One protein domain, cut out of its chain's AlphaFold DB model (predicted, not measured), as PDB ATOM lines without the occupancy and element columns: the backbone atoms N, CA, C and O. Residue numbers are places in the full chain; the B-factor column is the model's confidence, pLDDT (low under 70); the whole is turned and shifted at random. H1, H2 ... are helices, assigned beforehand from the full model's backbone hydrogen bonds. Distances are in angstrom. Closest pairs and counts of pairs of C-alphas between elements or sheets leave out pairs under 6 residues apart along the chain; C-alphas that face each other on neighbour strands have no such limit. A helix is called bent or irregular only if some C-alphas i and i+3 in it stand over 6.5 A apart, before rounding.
ATOM      1  N   THR A 242     -48.628  43.911  40.982       77.62
ATOM      2  CA  THR A 242     -48.121  44.975  41.864       77.62
ATOM      3  C   THR A 242     -46.670  45.357  41.567       77.62
ATOM      4  O   THR A 242     -46.147  46.295  42.163       77.62
ATOM      5  N   HIS A 243     -46.005  44.675  40.625       82.00
ATOM      6  CA  HIS A 243     -44.613  44.960  40.295       82.00
ATOM      7  C   HIS A 243     -44.486  46.318  39.570       82.00
ATOM      8  O   HIS A 243     -45.118  46.494  38.521       82.00
ATOM      9  N   PRO A 244     -43.620  47.252  40.021       85.19
ATOM     10  CA  PRO A 244     -43.518  48.599  39.446       85.19
ATOM     11  C   PRO A 244     -43.304  48.616  37.929       85.19
ATOM     12  O   PRO A 244     -43.975  49.352  37.217       85.19
ATOM     13  N   ASN A 245     -42.438  47.741  37.406       92.88
ATOM     14  CA  ASN A 245     -42.206  47.642  35.957       92.88
ATOM     15  C   ASN A 245     -43.446  47.196  35.164       92.88
ATOM     16  O   ASN A 245     -43.658  47.689  34.060       92.88
ATOM     17  N   ILE A 246     -44.272  46.298  35.713       89.31
ATOM     18  CA  ILE A 246     -45.506  45.844  35.056       89.31
ATOM     19  C   ILE A 246     -46.553  46.961  35.084       89.31
ATOM     20  O   ILE A 246     -47.210  47.210  34.075       89.31
ATOM     21  N   ILE A 247     -46.654  47.691  36.200       89.31
ATOM     22  CA  ILE A 247     -47.520  48.872  36.320       89.31
ATOM     23  C   ILE A 247     -47.096  49.953  35.316       89.31
ATOM     24  O   ILE A 247     -47.931  50.471  34.577       89.31
ATOM     25  N   ASN A 248     -45.800  50.253  35.234       93.44
ATOM     26  CA  ASN A 248     -45.264  51.247  34.307       93.44
ATOM     27  C   ASN A 248     -45.493  50.841  32.846       93.44
ATOM     28  O   ASN A 248     -45.919  51.670  32.042       93.44
ATOM     29  N   LEU A 249     -45.268  49.566  32.508       93.81
ATOM     30  CA  LEU A 249     -45.543  49.036  31.175       93.81
ATOM     31  C   LEU A 249     -47.031  49.158  30.826       93.81
ATOM     32  O   LEU A 249     -47.360  49.656  29.752       93.81
ATOM     33  N   LYS A 250     -47.924  48.773  31.747       93.75
ATOM     34  CA  LYS A 250     -49.374  48.922  31.582       93.75
ATOM     35  C   LYS A 250     -49.752  50.378  31.316       93.75
ATOM     36  O   LYS A 250     -50.450  50.639  30.342       93.75
ATOM     37  N   ASN A 251     -49.277  51.313  32.139       94.94
ATOM     38  CA  ASN A 251     -49.595  52.736  31.995       94.94
ATOM     39  C   ASN A 251     -49.112  53.286  30.644       94.94
ATOM     40  O   ASN A 251     -49.841  54.017  29.979       94.94
ATOM     41  N   SER A 252     -47.911  52.889  30.210       94.44
ATOM     42  CA  SER A 252     -47.330  53.316  28.932       94.44
ATOM     43  C   SER A 252     -48.101  52.763  27.724       94.44
ATOM     44  O   SER A 252     -48.404  53.496  26.782       94.44
ATOM     45  N   ILE A 253     -48.504  51.486  27.773       94.50
ATOM     46  CA  ILE A 253     -49.361  50.877  26.744       94.50
ATOM     47  C   ILE A 253     -50.740  51.547  26.727       94.50
ATOM     48  O   ILE A 253     -51.233  51.886  25.656       94.50
ATOM     49  N   GLN A 254     -51.351  51.787  27.890       94.75
ATOM     50  CA  GLN A 254     -52.661  52.438  27.980       94.75
ATOM     51  C   GLN A 254     -52.643  53.856  27.406       94.75
ATOM     52  O   GLN A 254     -53.549  54.197  26.652       94.75
ATOM     53  N   ALA A 255     -51.615  54.653  27.709       94.75
ATOM     54  CA  ALA A 255     -51.453  55.984  27.127       94.75
ATOM     55  C   ALA A 255     -51.320  55.912  25.597       94.75
ATOM     56  O   ALA A 255     -52.022  56.611  24.874       94.75
ATOM     57  N   SER A 256     -50.497  54.994  25.084       94.62
ATOM     58  CA  SER A 256     -50.329  54.849  23.638       94.62
ATOM     59  C   SER A 256     -51.576  54.320  22.919       94.62
ATOM     60  O   SER A 256     -51.768  54.661  21.756       94.62
ATOM     61  N   LEU A 257     -52.400  53.489  23.564       94.56
ATOM     62  CA  LEU A 257     -53.658  52.992  22.993       94.56
ATOM     63  C   LEU A 257     -54.775  54.044  23.015       94.56
ATOM     64  O   LEU A 257     -55.738  53.917  22.264       94.56
ATOM     65  N   GLN A 258     -54.670  55.078  23.857       94.94
ATOM     66  CA  GLN A 258     -55.570  56.235  23.785       94.94
ATOM     67  C   GLN A 258     -55.314  57.062  22.520       94.94
ATOM     68  O   GLN A 258     -56.257  57.612  21.955       94.94
ATOM     69  N   GLU A 259     -54.059  57.131  22.070       94.56
ATOM     70  CA  GLU A 259     -53.667  57.824  20.839       94.56
ATOM     71  C   GLU A 259     -53.942  56.980  19.586       94.56
ATOM     72  O   GLU A 259     -54.477  57.489  18.603       94.56
ATOM     73  N   ASP A 260     -53.612  55.686  19.631       95.50
ATOM     74  CA  ASP A 260     -53.866  54.730  18.552       95.50
ATOM     75  C   ASP A 260     -54.444  53.418  19.114       95.50
ATOM     76  O   ASP A 260     -53.693  52.505  19.479       95.50
ATOM     77  N   PRO A 261     -55.783  53.284  19.146       94.38
ATOM     78  CA  PRO A 261     -56.447  52.073  19.628       94.38
ATOM     79  C   PRO A 261     -56.146  50.816  18.802       94.38
ATOM     80  O   PRO A 261     -56.410  49.709  19.268       94.38
ATOM     81  N   SER A 262     -55.630  50.965  17.577       95.19
ATOM     82  CA  SER A 262     -55.328  49.849  16.673       95.19
ATOM     83  C   SER A 262     -53.892  49.336  16.795       95.19
ATOM     84  O   SER A 262     -53.535  48.339  16.163       95.19
ATOM     85  N   LYS A 263     -53.067  49.987  17.622       94.88
ATOM     86  CA  LYS A 263     -51.652  49.666  17.777       94.88
ATOM     87  C   LYS A 263     -51.443  48.260  18.337       94.88
ATOM     88  O   LYS A 263     -51.919  47.918  19.418       94.88
ATOM     89  N   ILE A 264     -50.646  47.467  17.625       93.62
ATOM     90  CA  ILE A 264     -50.286  46.101  18.019       93.62
ATOM     91  C   ILE A 264     -48.875  46.093  18.604       93.62
ATOM     92  O   ILE A 264     -47.935  46.632  18.020       93.62
ATOM     93  N   TYR A 265     -48.722  45.442  19.755       92.75
ATOM     94  CA  TYR A 265     -47.432  45.231  20.401       92.75
ATOM     95  C   TYR A 265     -46.943  43.811  20.139       92.75
ATOM     96  O   TYR A 265     -47.633  42.838  20.436       92.75
ATOM     97  N   HIS A 266     -45.720  43.690  19.627       93.88
ATOM     98  CA  HIS A 266     -45.046  42.404  19.499       93.88
ATOM     99  C   HIS A 266     -44.293  42.100  20.793       93.88
ATOM    100  O   HIS A 266     -43.309  42.763  21.118       93.88
ATOM    101  N   ILE A 267     -44.771  41.105  21.538       91.12
ATOM    102  CA  ILE A 267     -44.206  40.704  22.829       91.12
ATOM    103  C   ILE A 267     -43.608  39.307  22.681       91.12
ATOM    104  O   ILE A 267     -44.276  38.384  22.223       91.12
ATOM    105  N   SER A 268     -42.351  39.155  23.096       94.19
ATOM    106  CA  SER A 268     -41.694  37.856  23.235       94.19
ATOM    107  C   SER A 268     -41.458  37.587  24.716       94.19
ATOM    108  O   SER A 268     -40.739  38.343  25.369       94.19
ATOM    109  N   LEU A 269     -42.052  36.516  25.241       92.56
ATOM    110  CA  LEU A 269     -41.899  36.098  26.632       92.56
ATOM    111  C   LEU A 269     -41.126  34.783  26.689       92.56
ATOM    112  O   LEU A 269     -41.561  33.774  26.140       92.56
ATOM    113  N   THR A 270     -40.001  34.798  27.398       93.00
ATOM    114  CA  THR A 270     -39.181  33.611  27.640       93.00
ATOM    115  C   THR A 270     -38.981  33.456  29.137       93.00
ATOM    116  O   THR A 270     -38.363  34.307  29.775       93.00
ATOM    117  N   TYR A 271     -39.477  32.355  29.695       90.38
ATOM    118  CA  TYR A 271     -39.265  32.004  31.094       90.38
ATOM    119  C   TYR A 271     -38.583  30.641  31.178       90.38
ATOM    120  O   TYR A 271     -39.173  29.613  30.854       90.38
ATOM    121  N   LEU A 272     -37.312  30.647  31.580       89.94
ATOM    122  CA  LEU A 272     -36.495  29.444  31.705       89.94
ATOM    123  C   LEU A 272     -36.221  29.178  33.173       89.94
ATOM    124  O   LEU A 272     -35.616  29.994  33.868       89.94
ATOM    125  N   VAL A 273     -36.654  28.013  33.639       85.31
ATOM    126  CA  VAL A 273     -36.476  27.613  35.025       85.31
ATOM    127  C   VAL A 273     -35.954  26.195  35.097       85.31
ATOM    128  O   VAL A 273     -36.609  25.247  34.669       85.31
ATOM    129  N   LEU A 274     -34.774  26.053  35.694       90.00
ATOM    130  CA  LEU A 274     -34.153  24.758  35.920       90.00
ATOM    131  C   LEU A 274     -34.816  24.054  37.110       90.00
ATOM    132  O   LEU A 274     -35.079  24.653  38.163       90.00
ATOM    133  N   ARG A 275     -35.086  22.759  36.940       90.12
ATOM    134  CA  ARG A 275     -35.642  21.881  37.970       90.12
ATOM    135  C   ARG A 275     -34.815  20.609  38.064       90.12
ATOM    136  O   ARG A 275     -34.469  20.008  37.053       90.12
ATOM    137  N   GLY A 276     -34.484  20.216  39.293       91.75
ATOM    138  CA  GLY A 276     -33.837  18.934  39.559       91.75
ATOM    139  C   GLY A 276     -34.813  17.767  39.393       91.75
ATOM    140  O   GLY A 276     -36.025  17.965  39.347       91.75
ATOM    141  N   LYS A 277     -34.286  16.535  39.375       93.19
ATOM    142  CA  LYS A 277     -35.082  15.305  39.187       93.19
ATOM    143  C   LYS A 277     -36.246  15.163  40.178       93.19
ATOM    144  O   LYS A 277     -37.291  14.648  39.808       93.19
ATOM    145  N   TRP A 278     -36.090  15.673  41.405       91.56
ATOM    146  CA  TRP A 278     -37.130  15.643  42.441       91.56
ATOM    147  C   TRP A 278     -38.446  16.302  42.006       91.56
ATOM    148  O   TRP A 278     -39.504  15.889  42.465       91.56
ATOM    149  N   TYR A 279     -38.399  17.301  41.116       90.75
ATOM    150  CA  TYR A 279     -39.589  18.019  40.661       90.75
ATOM    151  C   TYR A 279     -40.585  17.071  39.990       90.75
ATOM    152  O   TYR A 279     -41.769  17.098  40.321       90.75
ATOM    153  N   PHE A 280     -40.082  16.194  39.118       89.06
ATOM    154  CA  PHE A 280     -40.882  15.213  38.385       89.06
ATOM    155  C   PHE A 280     -41.393  14.070  39.271       89.06
ATOM    156  O   PHE A 280     -42.378  13.436  38.927       89.06
ATOM    157  N   ASN A 281     -40.757  13.845  40.426       91.88
ATOM    158  CA  ASN A 281     -41.217  12.883  41.432       91.88
ATOM    159  C   ASN A 281     -42.213  13.495  42.435       91.88
ATOM    160  O   ASN A 281     -42.743  12.785  43.283       91.88
ATOM    161  N   SER A 282     -42.420  14.814  42.395       91.06
ATOM    162  CA  SER A 282     -43.365  15.520  43.265       91.06
ATOM    163  C   SER A 282     -44.707  15.726  42.563       91.06
ATOM    164  O   SER A 282     -44.794  15.598  41.344       91.06
ATOM    165  N   TRP A 283     -45.726  16.180  43.299       89.38
ATOM    166  CA  TRP A 283     -47.025  16.564  42.725       89.38
ATOM    167  C   TRP A 283     -46.917  17.596  41.586       89.38
ATOM    168  O   TRP A 283     -47.806  17.691  40.754       89.38
ATOM    169  N   LYS A 284     -45.818  18.363  41.519       89.56
ATOM    170  CA  LYS A 284     -45.575  19.366  40.470       89.56
ATOM    171  C   LYS A 284     -45.247  18.758  39.101       89.56
ATOM    172  O   LYS A 284     -45.289  19.485  38.110       89.56
ATOM    173  N   GLY A 285     -44.840  17.488  39.070       87.56
ATOM    174  CA  GLY A 285     -44.576  16.719  37.853       87.56
ATOM    175  C   GLY A 285     -45.760  15.877  37.383       87.56
ATOM    176  O   GLY A 285     -45.725  15.379  36.266       87.56
ATOM    177  N   ASP A 286     -46.782  15.733  38.224       91.44
ATOM    178  CA  ASP A 286     -48.033  15.043  37.926       91.44
ATOM    179  C   ASP A 286     -49.000  16.052  37.279       91.44
ATOM    180  O   ASP A 286     -49.315  17.091  37.870       91.44
ATOM    181  N   GLU A 287     -49.396  15.816  36.026       89.81
ATOM    182  CA  GLU A 287     -50.209  16.772  35.261       89.81
ATOM    183  C   GLU A 287     -51.610  16.940  35.846       89.81
ATOM    184  O   GLU A 287     -52.075  18.078  35.942       89.81
ATOM    185  N   ASP A 288     -52.217  15.859  36.342       89.56
ATOM    186  CA  ASP A 288     -53.558  15.879  36.932       89.56
ATOM    187  C   ASP A 288     -53.573  16.694  38.232       89.56
ATOM    188  O   ASP A 288     -54.532  17.401  38.536       89.56
ATOM    189  N   LYS A 289     -52.467  16.663  38.988       90.12
ATOM    190  CA  LYS A 289     -52.333  17.414  40.248       90.12
ATOM    191  C   LYS A 289     -51.871  18.853  40.070       90.12
ATOM    192  O   LYS A 289     -52.122  19.690  40.939       90.12
ATOM    193  N   SER A 290     -51.120  19.140  39.010       90.12
ATOM    194  CA  SER A 290     -50.483  20.446  38.805       90.12
ATOM    195  C   SER A 290     -51.190  21.331  37.780       90.12
ATOM    196  O   SER A 290     -50.981  22.548  37.808       90.12
ATOM    197  N   GLY A 291     -52.000  20.754  36.888       87.62
ATOM    198  CA  GLY A 291     -52.541  21.421  35.702       87.62
ATOM    199  C   GLY A 291     -51.528  21.558  34.561       87.62
ATOM    200  O   GLY A 291     -51.727  22.367  33.651       87.62
ATOM    201  N   GLY A 292     -50.407  20.837  34.633       90.12
ATOM    202  CA  GLY A 292     -49.321  20.900  33.661       90.12
ATOM    203  C   GLY A 292     -48.447  22.157  33.775       90.12
ATOM    204  O   GLY A 292     -48.609  23.016  34.647       90.12
ATOM    205  N   LEU A 293     -47.468  22.274  32.872       87.00
ATOM    206  CA  LEU A 293     -46.441  23.323  32.933       87.00
ATOM    207  C   LEU A 293     -47.025  24.739  32.792       87.00
ATOM    208  O   LEU A 293     -46.645  25.641  33.545       87.00
ATOM    209  N   ALA A 294     -47.943  24.933  31.842       86.62
ATOM    210  CA  ALA A 294     -48.544  26.235  31.557       86.62
ATOM    211  C   ALA A 294     -49.335  26.774  32.758       86.62
ATOM    212  O   ALA A 294     -49.196  27.941  33.110       86.62
ATOM    213  N   THR A 295     -50.083  25.913  33.442       87.44
ATOM    214  CA  THR A 295     -50.912  26.301  34.589       87.44
ATOM    215  C   THR A 295     -50.079  26.448  35.862       87.44
ATOM    216  O   THR A 295     -50.164  27.457  36.558       87.44
ATOM    217  N   ASN A 296     -49.193  25.497  36.160       85.81
ATOM    218  CA  ASN A 296     -48.424  25.526  37.406       85.81
ATOM    219  C   ASN A 296     -47.373  26.657  37.432       85.81
ATOM    220  O   ASN A 296     -47.198  27.363  38.437       85.81
ATOM    221  N   ILE A 297     -46.662  26.830  36.312       86.31
ATOM    222  CA  ILE A 297     -45.571  27.799  36.179       86.31
ATOM    223  C   ILE A 297     -46.032  29.060  35.455       86.31
ATOM    224  O   ILE A 297     -45.678  30.151  35.882       86.31
ATOM    225  N   GLY A 298     -46.803  28.935  34.379       85.88
ATOM    226  CA  GLY A 298     -47.088  30.042  33.465       85.88
ATOM    227  C   GLY A 298     -48.235  30.968  33.872       85.88
ATOM    228  O   GLY A 298     -48.237  32.114  33.440       85.88
ATOM    229  N   ILE A 299     -49.174  30.526  34.717       88.44
ATOM    230  CA  ILE A 299     -50.471  31.206  34.922       88.44
ATOM    231  C   ILE A 299     -50.383  32.672  35.359       88.44
ATOM    232  O   ILE A 299     -51.303  33.437  35.142       88.44
ATOM    233  N   HIS A 300     -49.279  33.085  35.973       85.62
ATOM    234  CA  HIS A 300     -49.094  34.457  36.441       85.62
ATOM    235  C   HIS A 300     -48.536  35.404  35.362       85.62
ATOM    236  O   HIS A 300     -48.422  36.606  35.611       85.62
TER     237      HIS A 300
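Overview. This is residues 242 to 300 of the 302 residues of the protein "Lipopolysaccharide biosynthesis protein wbpB" of Helicobacter bizzozeronii CCUG 35545 (UniProt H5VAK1). The printed part makes an open, drawn-out loop: the longest helix, H1, lies at one end, a long strip of chain with no named element, residues 260 to 277, runs from it to the other end, and there three short helices, H2, H3 and H4, fold back toward the beginning. H1 sticks out with nearly its whole length, for residues 242 to 252 and 254 to 262 stand free, and no two of the four helices touch. The 59 printed residues hold four named helices, in the order H1, H2, H3, H4, and no named strand; the class is all helix. The whole is extended, with a radius of gyration of the C-alphas of 17.4 A, and its C-alphas span 51 by 22 by 18 A.

Arrangement. The first helix, H1, residues 244 to 259, is joined by a long link of 18 residues to H2, residues 278 to 281, and these two are apart. A tight link of 5 residues leads from H2 to H3, residues 287 to 290; H2 and H3 are apart too. One residue, Gly 291, makes the tight link from H3 to H4, residues 292 to 298. H3 and H4 are close but not clearly touching, with 2 pairs of C-alphas within 8 A; their closest C-alphas are those of Ser 290 and Asn 296, 5.7 A apart, and their centres are 9.6 A apart. H1 is apart from H3 and from H4, and H2 is apart from H4. In H4 every O i to N i+4 pair is within hydrogen-bond range, in H1 11 of 12 are, and H2 and H3 are too short for such a pair, each having its one O i to N i+3 pair within range.

Along the chain. H1 begins at Pro 244, with its C-alpha at (-43.518, 48.599, 39.446), and ends at Glu 259, with its C-alpha at (-53.667, 57.824, 20.839), 23.1 A from first to last C-alpha. H2 runs from Trp 278 to Asn 281 over 5.0 A, and H3 from Glu 287 to Ser 290 over 5.1 A. H4 runs from Gly 292 to Gly 298 over 9.4 A and ends with C-alpha 298 at (-47.088, 30.042, 33.465). No helix is bent or irregular.

Size, cuts and confidence. The two C-alphas farthest apart are those of Glu 259 and Asn 281, 51.0 A, while the first and last printed C-alphas, of Thr 242 and His 300, are 11.9 A apart. Without the stretches that stand free, 39 residues remain, spanning 45 by 20 by 11 A. The C-alphas of residues 260 to 277 lie 7 to 25 A from the mean of the C-alphas. The printed part has no cut. The mean pLDDT of the printed part is 90.7, and no printed residue is under 70.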